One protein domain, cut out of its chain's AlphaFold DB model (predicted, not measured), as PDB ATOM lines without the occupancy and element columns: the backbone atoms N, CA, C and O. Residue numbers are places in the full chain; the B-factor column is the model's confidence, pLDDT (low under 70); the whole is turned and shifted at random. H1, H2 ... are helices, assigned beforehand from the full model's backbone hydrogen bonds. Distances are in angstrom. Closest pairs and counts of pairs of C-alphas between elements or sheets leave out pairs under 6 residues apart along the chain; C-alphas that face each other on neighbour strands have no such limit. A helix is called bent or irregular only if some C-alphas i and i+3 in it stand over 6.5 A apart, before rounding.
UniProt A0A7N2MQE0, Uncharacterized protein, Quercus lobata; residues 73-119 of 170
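Overview. This is residues 73 to 119 of the 170 residues of an uncharacterized protein of Quercus lobata (UniProt A0A7N2MQE0). Two long helices, H2 and H3, run opposite ways as the arms of a wide, flat U, joined at one end by a tight link and spaced well apart over most of their length. The short helix H1 folds back beside the beginning of H2, at the open end of the U, while most of H3 stands free. The printed part has 47 residues, with three named helices in the order H1, H2, H3 and no named strand, and its class is all helix. It is only just loose, close to compact, with a radius of gyration of the C-alphas of 11.5 A, and its C-alphas span 30 by 24 by 12 A, a flat outline.

Along the chain. H1 takes residues 73 to 79, beginning at C-alpha 73 at (13.759, -32.169, 115.961) and measuring 9.8 A from first to last C-alpha. H2 takes residues 85 to 99 and measures 21.1 A, from C-alpha 85 at (7.947, -27.333, 109.657) to C-alpha 99 at (23.714, -37.429, 99.905). H3, residues 103 to 119, is the longest helix by residues and measures 24.7 A, ending with C-alpha 119 at (1.473, -45.065, 120.295).

Arrangement. H1 and H2 touch, with 8 pairs of C-alphas within 8 A, the closest being those of Phe 78 and Ala 85 at 5.4 A. H2 touches H1 with residues 85 to 89 alone. The two run opposite ways at a steep tilt of 39 degrees and form a helical hairpin. H2 and H3 are close but not clearly touching: their closest C-alphas, those of Lys 97 and Glu 103, are 8.0 A apart. They run opposite ways at a shallow tilt of 28 degrees, with their centres 15.8 A apart. H1 and H3 are apart. In H1, H2 and H3 every O i to N i+4 pair is within hydrogen-bond range, and no helix is bent.

Size, cuts and confidence. The two C-alphas farthest apart, those of Ala 99 and Glu 119, are 31.1 A from each other, and the C-alphas of Lys 73 and Glu 119 are 18.3 A apart. The printed part has no cut. Both links are tight, with 5 residues between H1 and H2 and 3 between H2 and H3. Residues 107 to 112 and 114 to 119, which belong to H3, stand free. The mean pLDDT of the printed part is 86.8, and residues 116 to 119 are under 70.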
ATOM      1  N   LYS A  73      14.198 -33.439 115.368       93.44
ATOM      2  CA  LYS A  73      13.759 -32.169 115.961       93.44
ATOM      3  C   LYS A  73      12.768 -31.417 115.068       93.44
ATOM      4  O   LYS A  73      11.858 -30.776 115.588       93.44
ATOM      5  N   LEU A  74      12.946 -31.455 113.744       93.06
ATOM      6  CA  LEU A  74      11.990 -30.859 112.805       93.06
ATOM      7  C   LEU A  74      10.645 -31.593 112.847       93.06
ATOM      8  O   LEU A  74       9.601 -30.949 112.893       93.06
ATOM      9  N   ILE A  75      10.679 -32.923 112.912       92.44
ATOM     10  CA  ILE A  75       9.483 -33.765 113.040       92.44
ATOM     11  C   ILE A  75       8.761 -33.497 114.371       92.44
ATOM     12  O   ILE A  75       7.549 -33.308 114.387       92.44
ATOM     13  N   ASP A  76       9.489 -33.389 115.482       93.31
ATOM     14  CA  ASP A  76       8.897 -33.064 116.784       93.31
ATOM     15  C   ASP A  76       8.253 -31.664 116.795       93.31
ATOM     16  O   ASP A  76       7.207 -31.475 117.416       93.31
ATOM     17  N   LYS A  77       8.825 -30.680 116.082       94.56
ATOM     18  CA  LYS A  77       8.187 -29.362 115.900       94.56
ATOM     19  C   LYS A  77       6.868 -29.464 115.142       94.56
ATOM     20  O   LYS A  77       5.898 -28.821 115.536       94.56
ATOM     21  N   PHE A  78       6.829 -30.278 114.089       94.62
ATOM     22  CA  PHE A  78       5.597 -30.532 113.351       94.62
ATOM     23  C   PHE A  78       4.516 -31.131 114.264       94.62
ATOM     24  O   PHE A  78       3.407 -30.603 114.319       94.62
ATOM     25  N   TYR A  79       4.857 -32.144 115.069       91.12
ATOM     26  CA  TYR A  79       3.928 -32.709 116.059       91.12
ATOM     27  C   TYR A  79       3.522 -31.716 117.159       91.12
ATOM     28  O   TYR A  79       2.432 -31.830 117.712       91.12
ATOM     29  N   ALA A  80       4.350 -30.712 117.458       93.75
ATOM     30  CA  ALA A  80       3.990 -29.615 118.357       93.75
ATOM     31  C   ALA A  80       3.001 -28.599 117.739       93.75
ATOM     32  O   ALA A  80       2.619 -27.642 118.414       93.75
ATOM     33  N   GLY A  81       2.575 -28.795 116.483       92.44
ATOM     34  CA  GLY A  81       1.597 -27.956 115.783       92.44
ATOM     35  C   GLY A  81       2.204 -26.923 114.830       92.44
ATOM     36  O   GLY A  81       1.478 -26.075 114.312       92.44
ATOM     37  N   ASP A  82       3.516 -26.969 114.586       94.25
ATOM     38  CA  ASP A  82       4.178 -26.085 113.624       94.25
ATOM     39  C   ASP A  82       4.020 -26.618 112.190       94.25
ATOM     40  O   ASP A  82       4.834 -27.400 111.694       94.25
ATOM     41  N   ALA A  83       2.955 -26.197 111.505       90.06
ATOM     42  CA  ALA A  83       2.694 -26.588 110.117       90.06
ATOM     43  C   ALA A  83       3.761 -26.070 109.128       90.06
ATOM     44  O   ALA A  83       3.960 -26.670 108.068       90.06
ATOM     45  N   GLU A  84       4.492 -25.001 109.470       93.56
ATOM     46  CA  GLU A  84       5.591 -24.471 108.646       93.56
ATOM     47  C   GLU A  84       6.848 -25.357 108.708       93.56
ATOM     48  O   GLU A  84       7.768 -25.205 107.898       93.56
ATOM     49  N   ALA A  85       6.880 -26.343 109.611       94.00
ATOM     50  CA  ALA A  85       7.947 -27.333 109.657       94.00
ATOM     51  C   ALA A  85       7.895 -28.312 108.469       94.00
ATOM     52  O   ALA A  85       8.942 -28.841 108.096       94.00
ATOM     53  N   ILE A  86       6.734 -28.523 107.828       95.06
ATOM     54  CA  ILE A  86       6.576 -29.504 106.737       95.06
ATOM     55  C   ILE A  86       7.538 -29.230 105.565       95.06
ATOM     56  O   ILE A  86       8.301 -30.139 105.222       95.06
ATOM     57  N   PRO A  87       7.589 -28.016 104.968       95.94
ATOM     58  CA  PRO A  87       8.565 -27.710 103.922       95.94
ATOM     59  C   PRO A  87      10.011 -28.009 104.335       95.94
ATOM     60  O   PRO A  87      10.771 -28.581 103.556       95.94
ATOM     61  N   SER A  88      10.368 -27.685 105.582       94.12
ATOM     62  CA  SER A  88      11.718 -27.899 106.116       94.12
ATOM     63  C   SER A  88      12.043 -29.386 106.298       94.12
ATOM     64  O   SER A  88      13.157 -29.814 105.999       94.12
ATOM     65  N   ILE A  89      11.077 -30.194 106.751       94.06
ATOM     66  CA  ILE A  89      11.212 -31.655 106.870       94.06
ATOM     67  C   ILE A  89      11.431 -32.276 105.487       94.06
ATOM     68  O   ILE A  89      12.354 -33.072 105.310       94.06
ATOM     69  N   PHE A  90      10.628 -31.886 104.492       94.56
ATOM     70  CA  PHE A  90      10.775 -32.386 103.124       94.56
ATOM     71  C   PHE A  90      12.138 -32.033 102.529       94.56
ATOM     72  O   PHE A  90      12.811 -32.907 101.979       94.56
ATOM     73  N   GLU A  91      12.575 -30.781 102.667       93.44
ATOM     74  CA  GLU A  91      13.897 -30.360 102.201       93.44
ATOM     75  C   GLU A  91      15.009 -31.185 102.865       93.44
ATOM     76  O   GLU A  91      15.935 -31.647 102.190       93.44
ATOM     77  N   ALA A  92      14.890 -31.434 104.171       92.31
ATOM     78  CA  ALA A  92      15.860 -32.217 104.920       92.31
ATOM     79  C   ALA A  92      15.960 -33.673 104.443       92.31
ATOM     80  O   ALA A  92      17.064 -34.194 104.253       92.31
ATOM     81  N   ILE A  93      14.818 -34.317 104.195       91.31
ATOM     82  CA  ILE A  93      14.761 -35.684 103.664       91.31
ATOM     83  C   ILE A  93      15.400 -35.740 102.274       91.31
ATOM     84  O   ILE A  93      16.222 -36.619 102.007       91.31
ATOM     85  N   LEU A  94      15.081 -34.785 101.396       91.06
ATOM     86  CA  LEU A  94      15.645 -34.739 100.046       91.06
ATOM     87  C   LEU A  94      17.167 -34.556 100.072       91.06
ATOM     88  O   LEU A  94      17.871 -35.282  99.369       91.06
ATOM     89  N   LYS A  95      17.693 -33.657 100.916       88.94
ATOM     90  CA  LYS A  95      19.147 -33.480 101.093       88.94
ATOM     91  C   LYS A  95      19.825 -34.785 101.522       88.94
ATOM     92  O   LYS A  95      20.830 -35.174 100.927       88.94
ATOM     93  N   ARG A  96      19.243 -35.517 102.480       89.25
ATOM     94  CA  ARG A  96      19.770 -36.814 102.948       89.25
ATOM     95  C   ARG A  96      19.727 -37.895 101.868       89.25
ATOM     96  O   ARG A  96      20.715 -38.611 101.692       89.25
ATOM     97  N   LYS A  97      18.626 -37.984 101.113       87.56
ATOM     98  CA  LYS A  97      18.489 -38.934  99.996       87.56
ATOM     99  C   LYS A  97      19.488 -38.649  98.879       87.56
ATOM    100  O   LYS A  97      20.103 -39.579  98.369       87.56
ATOM    101  N   LEU A  98      19.707 -37.378  98.543       87.19
ATOM    102  CA  LEU A  98      20.702 -36.982  97.543       87.19
ATOM    103  C   LEU A  98      22.145 -37.215  98.020       87.19
ATOM    104  O   LEU A  98      23.013 -37.501  97.198       87.19
ATOM    105  N   ALA A  99      22.404 -37.130  99.328       86.69
ATOM    106  CA  ALA A  99      23.714 -37.429  99.905       86.69
ATOM    107  C   ALA A  99      24.043 -38.935  99.915       86.69
ATOM    108  O   ALA A  99      25.220 -39.296  99.876       86.69
ATOM    109  N   GLY A 100      23.035 -39.815  99.983       83.12
ATOM    110  CA  GLY A 100      23.198 -41.274  99.889       83.12
ATOM    111  C   GLY A 100      23.953 -41.931 101.056       83.12
ATOM    112  O   GLY A 100      24.416 -43.061 100.930       83.12
ATOM    113  N   LYS A 101      24.123 -41.230 102.186       84.12
ATOM    114  CA  LYS A 101      24.895 -41.714 103.350       84.12
ATOM    115  C   LYS A 101      24.047 -42.406 104.419       84.12
ATOM    116  O   LYS A 101      24.591 -43.127 105.248       84.12
ATOM    117  N   TYR A 102      22.742 -42.145 104.437       83.56
ATOM    118  CA  TYR A 102      21.882 -42.410 105.593       83.56
ATOM    119  C   TYR A 102      20.875 -43.553 105.398       83.56
ATOM    120  O   TYR A 102      19.904 -43.614 106.135       83.56
ATOM    121  N   GLU A 103      21.091 -44.474 104.456       82.81
ATOM    122  CA  GLU A 103      20.123 -45.541 104.131       82.81
ATOM    123  C   GLU A 103      19.704 -46.384 105.357       82.81
ATOM    124  O   GLU A 103      18.517 -46.573 105.606       82.81
ATOM    125  N   GLU A 104      20.670 -46.835 106.168       82.06
ATOM    126  CA  GLU A 104      20.393 -47.644 107.369       82.06
ATOM    127  C   GLU A 104      19.787 -46.800 108.502       82.06
ATOM    128  O   GLU A 104      18.826 -47.208 109.147       82.06
ATOM    129  N   ALA A 105      20.308 -45.587 108.712       83.50
ATOM    130  CA  ALA A 105      19.816 -44.681 109.751       83.50
ATOM    131  C   ALA A 105      18.392 -44.177 109.459       83.50
ATOM    132  O   ALA A 105      17.613 -43.952 110.382       83.50
ATOM    133  N   ASP A 106      18.048 -43.993 108.180       86.12
ATOM    134  CA  ASP A 106      16.696 -43.649 107.745       86.12
ATOM    135  C   ASP A 106      15.725 -44.798 108.045       86.12
ATOM    136  O   ASP A 106      14.596 -44.542 108.445       86.12
ATOM    137  N   LYS A 107      16.146 -46.059 107.888       87.31
ATOM    138  CA  LYS A 107      15.304 -47.227 108.183       87.31
ATOM    139  C   LYS A 107      14.939 -47.308 109.669       87.31
ATOM    140  O   LYS A 107      13.765 -47.478 109.988       87.31
ATOM    141  N   GLU A 108      15.921 -47.133 110.552       87.19
ATOM    142  CA  GLU A 108      15.703 -47.058 112.006       87.19
ATOM    143  C   GLU A 108      14.782 -45.882 112.374       87.19
ATOM    144  O   GLU A 108      13.844 -46.031 113.154       87.19
ATOM    145  N   LEU A 109      14.998 -44.714 111.759       86.50
ATOM    146  CA  LEU A 109      14.163 -43.534 111.989       86.50
ATOM    147  C   LEU A 109      12.702 -43.761 111.560       86.50
ATOM    148  O   LEU A 109      11.785 -43.323 112.252       86.50
ATOM    149  N   MET A 110      12.469 -44.442 110.435       84.94
ATOM    150  CA  MET A 110      11.115 -44.772 109.976       84.94
ATOM    151  C   MET A 110      10.395 -45.704 110.955       84.94
ATOM    152  O   MET A 110       9.213 -45.499 111.220       84.94
ATOM    153  N   GLU A 111      11.098 -46.687 111.520       86.62
ATOM    154  CA  GLU A 111      10.541 -47.579 112.543       86.62
ATOM    155  C   GLU A 111      10.122 -46.797 113.798       86.62
ATOM    156  O   GLU A 111       9.015 -46.992 114.303       86.62
ATOM    157  N   GLU A 112      10.938 -45.837 114.243       83.69
ATOM    158  CA  GLU A 112      10.608 -44.971 115.381       83.69
ATOM    159  C   GLU A 112       9.392 -44.065 115.111       83.69
ATOM    160  O   GLU A 112       8.498 -43.956 115.953       83.69
ATOM    161  N   ILE A 113       9.331 -43.409 113.947       82.56
ATOM    162  CA  ILE A 113       8.224 -42.497 113.600       82.56
ATOM    163  C   ILE A 113       6.906 -43.267 113.470       82.56
ATOM    164  O   ILE A 113       5.865 -42.815 113.962       82.56
ATOM    165  N   VAL A 114       6.941 -44.440 112.830       80.12
ATOM    166  CA  VAL A 114       5.766 -45.310 112.701       80.12
ATOM    167  C   VAL A 114       5.332 -45.811 114.077       80.12
ATOM    168  O   VAL A 114       4.147 -45.732 114.393       80.12
ATOM    169  N   GLY A 115       6.272 -46.239 114.927       76.12
ATOM    170  CA  GLY A 115       5.981 -46.629 116.308       76.12
ATOM    171  C   GLY A 115       5.291 -45.514 117.098       76.12
ATOM    172  O   GLY A 115       4.231 -45.733 117.677       76.12
ATOM    173  N   LYS A 116       5.809 -44.285 117.026       65.62
ATOM    174  CA  LYS A 116       5.241 -43.111 117.710       65.62
ATOM    175  C   LYS A 116       3.850 -42.720 117.195       65.62
ATOM    176  O   LYS A 116       3.028 -42.223 117.961       65.62
ATOM    177  N   THR A 117       3.569 -42.974 115.918       63.53
ATOM    178  CA  THR A 117       2.230 -42.779 115.339       63.53
ATOM    179  C   THR A 117       1.232 -43.783 115.918       63.53
ATOM    180  O   THR A 117       0.149 -43.375 116.322       63.53
ATOM    181  N   ARG A 118       1.627 -45.059 116.048       60.56
ATOM    182  CA  ARG A 118       0.804 -46.113 116.675       60.56
ATOM    183  C   ARG A 118       0.594 -45.874 118.170       60.56
ATOM    184  O   ARG A 118      -0.475 -46.114 118.706       60.56
ATOM    185  N   GLU A 119       1.605 -45.361 118.867       57.75
ATOM    186  CA  GLU A 119       1.473 -45.065 120.295       57.75
ATOM    187  C   GLU A 119       0.527 -43.888 120.576       57.75
ATOM    188  O   GLU A 119      -0.159 -43.879 121.600       57.75
TER     189      GLU A 119